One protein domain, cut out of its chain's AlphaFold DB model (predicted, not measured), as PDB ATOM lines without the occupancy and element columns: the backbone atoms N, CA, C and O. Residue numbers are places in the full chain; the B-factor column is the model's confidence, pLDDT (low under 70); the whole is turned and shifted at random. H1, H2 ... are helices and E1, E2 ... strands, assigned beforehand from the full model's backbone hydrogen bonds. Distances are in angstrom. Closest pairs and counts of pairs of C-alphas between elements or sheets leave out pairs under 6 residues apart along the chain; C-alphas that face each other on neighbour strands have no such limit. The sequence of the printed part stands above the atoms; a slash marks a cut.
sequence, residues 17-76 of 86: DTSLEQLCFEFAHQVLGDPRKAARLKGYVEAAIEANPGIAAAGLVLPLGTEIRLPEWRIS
ATOM      1  N   ASP A  17      15.336  52.198  42.623       90.88
ATOM      2  CA  ASP A  17      16.671  51.918  42.080       90.88
ATOM      3  C   ASP A  17      16.661  50.855  40.966       90.88
ATOM      4  O   ASP A  17      17.700  50.308  40.595       90.88
ATOM      5  N   THR A  18      15.484  50.531  40.438       93.19
ATOM      6  CA  THR A  18      15.315  49.391  39.540       93.19
ATOM      7  C   THR A  18      15.534  49.753  38.071       93.19
ATOM      8  O   THR A  18      14.921  50.676  37.538       93.19
ATOM      9  N   SER A  19      16.356  48.958  37.386       94.69
ATOM     10  CA  SER A  19      16.543  49.026  35.934       94.69
ATOM     11  C   SER A  19      15.592  48.090  35.180       94.69
ATOM     12  O   SER A  19      15.051  47.129  35.735       94.69
ATOM     13  N   LEU A  20      15.421  48.339  33.877       94.75
ATOM     14  CA  LEU A  20      14.646  47.459  32.997       94.75
ATOM     15  C   LEU A  20      15.226  46.036  32.948       94.75
ATOM     16  O   LEU A  20      14.475  45.064  32.992       94.75
ATOM     17  N   GLU A  21      16.554  45.916  32.888       93.56
ATOM     18  CA  GLU A  21      17.245  44.623  32.892       93.56
ATOM     19  C   GLU A  21      16.962  43.844  34.180       93.56
ATOM     20  O   GLU A  21      16.574  42.676  34.115       93.56
ATOM     21  N   GLN A  22      17.063  44.511  35.338       93.81
ATOM     22  CA  GLN A  22      16.777  43.900  36.634       93.81
ATOM     23  C   GLN A  22      15.336  43.381  36.696       93.81
ATOM     24  O   GLN A  22      15.130  42.229  37.068       93.81
ATOM     25  N   LEU A  23      14.348  44.170  36.254       94.75
ATOM     26  CA  LEU A  23      12.948  43.726  36.225       94.75
ATOM     27  C   LEU A  23      12.720  42.511  35.336       94.75
ATOM     28  O   LEU A  23      11.999  41.589  35.716       94.75
ATOM     29  N   CYS A  24      13.310  42.514  34.142       94.44
ATOM     30  CA  CYS A  24      13.151  41.397  33.225       94.44
ATOM     31  C   CYS A  24      13.756  40.115  33.810       94.44
ATOM     32  O   CYS A  24      13.137  39.051  33.742       94.44
ATOM     33  N   PHE A  25      14.941  40.221  34.421       93.75
ATOM     34  CA  PHE A  25      15.599  39.097  35.075       93.75
ATOM     35  C   PHE A  25      14.804  38.587  36.282       93.75
ATOM     36  O   PHE A  25      14.592  37.381  36.399       93.75
ATOM     37  N   GLU A  26      14.336  39.479  37.159       93.81
ATOM     38  CA  GLU A  26      13.529  39.130  38.335       93.81
ATOM     39  C   GLU A  26      12.244  38.399  37.928       93.81
ATOM     40  O   GLU A  26      11.942  37.336  38.474       93.81
ATOM     41  N   PHE A  27      11.534  38.899  36.913       95.06
ATOM     42  CA  PHE A  27      10.341  38.239  36.384       95.06
ATOM     43  C   PHE A  27      10.654  36.847  35.818       95.06
ATOM     44  O   PHE A  27       9.993  35.866  36.168       95.06
ATOM     45  N   ALA A  28      11.696  36.726  34.991       93.88
ATOM     46  CA  ALA A  28      12.112  35.438  34.444       93.88
ATOM     47  C   ALA A  28      12.522  34.453  35.553       93.88
ATOM     48  O   ALA A  28      12.151  33.278  35.512       93.88
ATOM     49  N   HIS A  29      13.250  34.923  36.566       94.50
ATOM     50  CA  HIS A  29      13.643  34.119  37.716       94.50
ATOM     51  C   HIS A  29      12.426  33.645  38.519       94.50
ATOM     52  O   HIS A  29      12.362  32.462  38.859       94.50
ATOM     53  N   GLN A  30      11.443  34.519  38.749       93.81
ATOM     54  CA  GLN A  30      10.199  34.181  39.437       93.81
ATOM     55  C   GLN A  30       9.399  33.105  38.685       93.81
ATOM     56  O   GLN A  30       8.886  32.179  39.311       93.81
ATOM     57  N   VAL A  31       9.309  33.191  37.354       93.62
ATOM     58  CA  VAL A  31       8.593  32.200  36.531       93.62
ATOM     59  C   VAL A  31       9.328  30.856  36.485       93.62
ATOM     60  O   VAL A  31       8.699  29.800  36.507       93.62
ATOM     61  N   LEU A  32      10.659  30.876  36.408       91.44
ATOM     62  CA  LEU A  32      11.462  29.671  36.182       91.44
ATOM     63  C   LEU A  32      11.902  28.953  37.461       91.44
ATOM     64  O   LEU A  32      12.281  27.782  37.389       91.44
ATOM     65  N   GLY A  33      11.940  29.651  38.599       92.56
ATOM     66  CA  GLY A  33      12.423  29.132  39.883       92.56
ATOM     67  C   GLY A  33      13.916  28.768  39.916       92.56
ATOM     68  O   GLY A  33      14.391  28.220  40.905       92.56
ATOM     69  N   ASP A  34      14.668  29.049  38.847       89.75
ATOM     70  CA  ASP A  34      16.086  28.704  38.705       89.75
ATOM     71  C   ASP A  34      16.853  29.891  38.093       89.75
ATOM     72  O   ASP A  34      16.655  30.211  36.912       89.75
ATOM     73  N   PRO A  35      17.743  30.554  38.857       88.06
ATOM     74  CA  PRO A  35      18.464  31.730  38.377       88.06
ATOM     75  C   PRO A  35      19.426  31.387  37.232       88.06
ATOM     76  O   PRO A  35      19.688  32.229  36.375       88.06
ATOM     77  N   ARG A  36      19.911  30.138  37.145       87.94
ATOM     78  CA  ARG A  36      20.780  29.697  36.044       87.94
ATOM     79  C   ARG A  36      20.012  29.576  34.735       87.94
ATOM     80  O   ARG A  36      20.598  29.766  33.674       87.94
ATOM     81  N   LYS A  37      18.716  29.255  34.785       87.75
ATOM     82  CA  LYS A  37      17.857  29.257  33.590       87.75
ATOM     83  C   LYS A  37      17.506  30.680  33.170       87.75
ATOM     84  O   LYS A  37      17.598  30.972  31.983       87.75
ATOM     85  N   ALA A  38      17.184  31.556  34.122       89.25
ATOM     86  CA  ALA A  38      16.903  32.966  33.845       89.25
ATOM     87  C   ALA A  38      18.108  33.681  33.208       89.25
ATOM     88  O   ALA A  38      17.952  34.382  32.217       89.25
ATOM     89  N   ALA A  39      19.330  33.406  33.677       86.81
ATOM     90  CA  ALA A  39      20.561  33.968  33.107       86.81
ATOM     91  C   ALA A  39      20.854  33.542  31.652       86.81
ATOM     92  O   ALA A  39      21.758  34.081  31.019       86.81
ATOM     93  N   ARG A  40      20.128  32.556  31.106       85.81
ATOM     94  CA  ARG A  40      20.279  32.093  29.712       85.81
ATOM     95  C   ARG A  40      19.346  32.813  28.744       85.81
ATOM     96  O   ARG A  40      19.428  32.564  27.541       85.81
ATOM     97  N   LEU A  41      18.464  33.666  29.258       86.88
ATOM     98  CA  LEU A  41      17.617  34.544  28.470       86.88
ATOM     99  C   LEU A  41      18.520  35.491  27.656       86.88
ATOM    100  O   LEU A  41      19.449  36.090  28.193       86.88
ATOM    101  N   LYS A  42      18.282  35.603  26.347       87.12
ATOM    102  CA  LYS A  42      19.044  36.477  25.440       87.12
ATOM    103  C   LYS A  42      18.088  37.410  24.710       87.12
ATOM    104  O   LYS A  42      16.988  36.985  24.375       87.12
ATOM    105  N   GLY A  43      18.515  38.645  24.451       89.12
ATOM    106  CA  GLY A  43      17.728  39.615  23.675       89.12
ATOM    107  C   GLY A  43      16.457  40.117  24.374       89.12
ATOM    108  O   GLY A  43      15.570  40.672  23.733       89.12
ATOM    109  N   TYR A  44      16.304  39.843  25.670       91.44
ATOM    110  CA  TYR A  44      15.054  40.089  26.387       91.44
ATOM    111  C   TYR A  44      14.854  41.553  26.755       91.44
ATOM    112  O   TYR A  44      13.715  42.015  26.786       91.44
ATOM    113  N   VAL A  45      15.946  42.280  27.013       92.56
ATOM    114  CA  VAL A  45      15.899  43.720  27.282       92.56
ATOM    115  C   VAL A  45      15.491  44.446  26.009       92.56
ATOM    116  O   VAL A  45      14.608  45.292  26.046       92.56
ATOM    117  N   GLU A  46      16.062  44.066  24.869       93.75
ATOM    118  CA  GLU A  46      15.729  44.604  23.553       93.75
ATOM    119  C   GLU A  46      14.263  44.338  23.205       93.75
ATOM    120  O   GLU A  46      13.546  45.265  22.834       93.75
ATOM    121  N   ALA A  47      13.786  43.108  23.422       94.44
ATOM    122  CA  ALA A  47      12.377  42.767  23.239       94.44
ATOM    123  C   ALA A  47      11.455  43.576  24.174       94.44
ATOM    124  O   ALA A  47      10.368  43.994  23.774       94.44
ATOM    125  N   ALA A  48      11.879  43.831  25.416       94.94
ATOM    126  CA  ALA A  48      11.136  44.684  26.339       94.94
ATOM    127  C   ALA A  48      11.149  46.159  25.902       94.94
ATOM    128  O   ALA A  48      10.133  46.837  26.031       94.94
ATOM    129  N   ILE A  49      12.249  46.668  25.342       95.25
ATOM    130  CA  ILE A  49      12.316  48.027  24.784       95.25
ATOM    131  C   ILE A  49      11.374  48.159  23.583       95.25
ATOM    132  O   ILE A  49      10.625  49.131  23.502       95.25
ATOM    133  N   GLU A  50      11.360  47.177  22.683       95.69
ATOM    134  CA  GLU A  50      10.466  47.160  21.520       95.69
ATOM    135  C   GLU A  50       8.987  47.132  21.936       95.69
ATOM    136  O   GLU A  50       8.160  47.853  21.377       95.69
ATOM    137  N   ALA A  51       8.657  46.371  22.984       96.44
ATOM    138  CA  ALA A  51       7.308  46.318  23.546       96.44
ATOM    139  C   ALA A  51       6.881  47.607  24.282       96.44
ATOM    140  O   ALA A  51       5.683  47.808  24.513       96.44
ATOM    141  N   ASN A  52       7.827  48.483  24.650       96.25
ATOM    142  CA  ASN A  52       7.579  49.723  25.394       96.25
ATOM    143  C   ASN A  52       8.278  50.926  24.730       96.25
ATOM    144  O   ASN A  52       9.299  51.413  25.229       96.25
ATOM    145  N   PRO A  53       7.725  51.457  23.624       93.62
ATOM    146  CA  PRO A  53       8.281  52.633  22.967       93.62
ATOM    147  C   PRO A  53       8.463  53.804  23.942       93.62
ATOM    148  O   PRO A  53       7.540  54.179  24.663       93.62
ATOM    149  N   GLY A  54       9.663  54.385  23.959       91.00
ATOM    150  CA  GLY A  54      10.009  55.506  24.839       91.00
ATOM    151  C   GLY A  54      10.566  55.111  26.210       91.00
ATOM    152  O   GLY A  54      11.085  55.984  26.900       91.00
ATOM    153  N   ILE A  55      10.566  53.825  26.587       93.25
ATOM    154  CA  ILE A  55      11.111  53.392  27.887       93.25
ATOM    155  C   ILE A  55      12.602  53.711  28.043       93.25
ATOM    156  O   ILE A  55      13.050  54.061  29.127       93.25
ATOM    157  N   ALA A  56      13.366  53.680  26.947       88.75
ATOM    158  CA  ALA A  56      14.786  54.024  26.954       88.75
ATOM    159  C   ALA A  56      15.049  55.493  27.342       88.75
ATOM    160  O   ALA A  56      16.115  55.810  27.863       88.75
ATOM    161  N   ALA A  57      14.077  56.390  27.131       91.38
ATOM    162  CA  ALA A  57      14.196  57.792  27.527       91.38
ATOM    163  C   ALA A  57      14.082  57.992  29.049       91.38
ATOM    164  O   ALA A  57      14.491  59.037  29.549       91.38
ATOM    165  N   ALA A  58      13.570  57.001  29.790       89.62
ATOM    166  CA  ALA A  58      13.512  57.034  31.250       89.62
ATOM    167  C   ALA A  58      14.905  56.941  31.906       89.62
ATOM    168  O   ALA A  58      15.050  57.270  33.080       89.62
ATOM    169  N   GLY A  59      15.932  56.545  31.147       88.88
ATOM    170  CA  GLY A  59      17.296  56.381  31.635       88.88
ATOM    171  C   GLY A  59      17.562  54.988  32.209       88.88
ATOM    172  O   GLY A  59      16.818  54.040  31.971       88.88
ATOM    173  N   LEU A  60      18.674  54.857  32.940       90.44
ATOM    174  CA  LEU A  60      19.131  53.572  33.488       90.44
ATOM    175  C   LEU A  60      18.219  53.047  34.607       90.44
ATOM    176  O   LEU A  60      18.028  51.839  34.741       90.44
ATOM    177  N   VAL A  61      17.681  53.965  35.407       94.44
ATOM    178  CA  VAL A  61      16.797  53.676  36.534       94.44
ATOM    179  C   VAL A  61      15.394  54.105  36.147       94.44
ATOM    180  O   VAL A  61      15.176  55.250  35.751       94.44
ATOM    181  N   LEU A  62      14.447  53.179  36.246       93.88
ATOM    182  CA  LEU A  62      13.057  53.451  35.930       93.88
ATOM    183  C   LEU A  62      12.413  54.246  37.073       93.88
ATOM    184  O   LEU A  62      12.591  53.885  38.239       93.88
ATOM    185  N   PRO A  63      11.613  55.284  36.769       94.19
ATOM    186  CA  PRO A  63      10.814  55.962  37.776       94.19
ATOM    187  C   PRO A  63       9.920  54.980  38.538       94.19
ATOM    188  O   PRO A  63       9.341  54.056  37.951       94.19
ATOM    189  N   LEU A  64       9.761  55.205  39.841       94.62
ATOM    190  CA  LEU A  64       8.868  54.406  40.672       94.62
ATOM    191  C   LEU A  64       7.445  54.408  40.092       94.62
ATOM    192  O   LEU A  64       6.909  55.447  39.712       94.62
ATOM    193  N   GLY A  65       6.821  53.235  40.038       94.19
ATOM    194  CA  GLY A  65       5.467  53.071  39.521       94.19
ATOM    195  C   GLY A  65       5.371  52.957  38.001       94.19
ATOM    196  O   GLY A  65       4.263  52.746  37.508       94.19
ATOM    197  N   THR A  66       6.488  53.035  37.266       94.06
ATOM    198  CA  THR A  66       6.511  52.778  35.816       94.06
ATOM    199  C   THR A  66       5.893  51.412  35.527       94.06
ATOM    200  O   THR A  66       6.260  50.422  36.164       94.06
ATOM    201  N   GLU A  67       4.956  51.351  34.583       95.38
ATOM    202  CA  GLU A  67       4.379  50.102  34.085       95.38
ATOM    203  C   GLU A  67       5.129  49.647  32.832       95.38
ATOM    204  O   GLU A  67       5.330  50.427  31.903       95.38
ATOM    205  N   ILE A  68       5.549  48.383  32.813       95.56
ATOM    206  CA  ILE A  68       6.350  47.785  31.747       95.56
ATOM    207  C   ILE A  68       5.621  46.557  31.216       95.56
ATOM    208  O   ILE A  68       5.206  45.678  31.978       95.56
ATOM    209  N   ARG A  69       5.504  46.474  29.893       97.00
ATOM    210  CA  ARG A  69       4.997  45.304  29.172       97.00
ATOM    211  C   ARG A  69       6.148  44.362  28.855       97.00
ATOM    212  O   ARG A  69       7.019  44.698  28.059       97.00
ATOM    213  N   LEU A  70       6.148  43.186  29.457       96.31
ATOM    214  CA  LEU A  70       7.077  42.118  29.122       96.31
ATOM    215  C   LEU A  70       6.430  41.205  28.074       96.31
ATOM    216  O   LEU A  70       5.327  40.704  28.318       96.31
ATOM    217  N   PRO A  71       7.062  41.001  26.905       95.62
ATOM    218  CA  PRO A  71       6.546  40.078  25.903       95.62
ATOM    219  C   PRO A  71       6.745  38.620  26.344       95.62
ATOM    220  O   PRO A  71       7.438  38.332  27.319       95.62
ATOM    221  N   GLU A  72       6.136  37.684  25.613       95.19
ATOM    222  CA  GLU A  72       6.451  36.261  25.770       95.19
ATOM    223  C   GLU A  72       7.920  36.024  25.396       95.19
ATOM    224  O   GLU A  72       8.375  36.461  24.336       95.19
ATOM    225  N   TRP A  73       8.655  35.295  26.237       93.25
ATOM    226  CA  TRP A  73      10.020  34.871  25.930       93.25
ATOM    227  C   TRP A  73      10.129  33.359  25.834       93.25
ATOM    228  O   TRP A  73       9.436  32.606  26.518       93.25
ATOM    229  N   ARG A  74      11.070  32.909  25.009       89.12
ATOM    230  CA  ARG A  74      11.373  31.495  24.817       89.12
ATOM    231  C   ARG A  74      12.817  31.229  25.180       89.12
ATOM    232  O   ARG A  74      13.724  31.877  24.662       89.12
ATOM    233  N   ILE A  75      13.032  30.261  26.065       84.50
ATOM    234  CA  ILE A  75      14.371  29.806  26.430       84.50
ATOM    235  C   ILE A  75      14.586  28.396  25.915       84.50
ATOM    236  O   ILE A  75      13.863  27.454  26.252       84.50
ATOM    237  N   SER A  76      15.669  28.234  25.162       78.62
ATOM    238  CA  SER A  76      16.211  26.922  24.847       78.62
ATOM    239  C   SER A  76      16.958  26.350  26.050       78.62
ATOM    240  O   SER A  76      17.958  26.905  26.501       78.62
TER     241      SER A  76
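AT A GLANCE: This is residues 17 to 76 of the 86 residues of the protein "P2-like prophage tail protein X" of Stappia indica (UniProt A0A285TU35). Two helices, H1 and H3, meet steeply near the beginning of H1, and an extended strip, E1 running on into E2, packs on H3 with E1; short H2 packs on H1, and short H4 is near H3. The printed part has 60 residues with four named helices and two named strands, in the order H1 H2 H3 H4 E1 E2; E1 and E2 pair with no named strand. Mixed in class, it is compact, with a radius of gyration of the C-alphas of 11.4 A and spans of 31 by 22 by 15 A.

HOW THE PARTS SIT: Start at H1, residues 20 to 32; its residues 20 to 24 alone touch H3, residues 44 to 51, closest at the C-alphas of Glu 21 and Val 45, 5.8 A. They run opposite ways at a steep tilt of 69.8 degrees, only just short of about perpendicular. H2, residues 35 to 38, touches H1, closest at C-alphas His 29 and Ala 38, 5.2 A. H4, residues 55 to 58, is close to H3 but not clearly touching, closest at C-alphas Ile 49 and Ile 55, 6.3 A. E1, residues 67 to 70, has its closest C-alpha to H3 at Leu 70, 5.6 A from that of Ala 48, and runs on into E2, residues 73 to 76, at 38 degrees. Every O i to N i+4 pair in H1 and H3 is within hydrogen-bond range; H2 and H4 are too short for such a pair.

IN THESE COORDINATES: Find C-alpha 20 at (14.646, 47.459, 32.997); H1 runs 18.3 A from there. H3 spans 10.3 A, and E2 ends at C-alpha 76, (16.211, 26.922, 24.847).

THE WHOLE: The C-alphas of Leu 64 and Ser 76 are farthest apart, 32.6 A. The printed part has no cut and no long link, and no printed residue is under 70 in pLDDT.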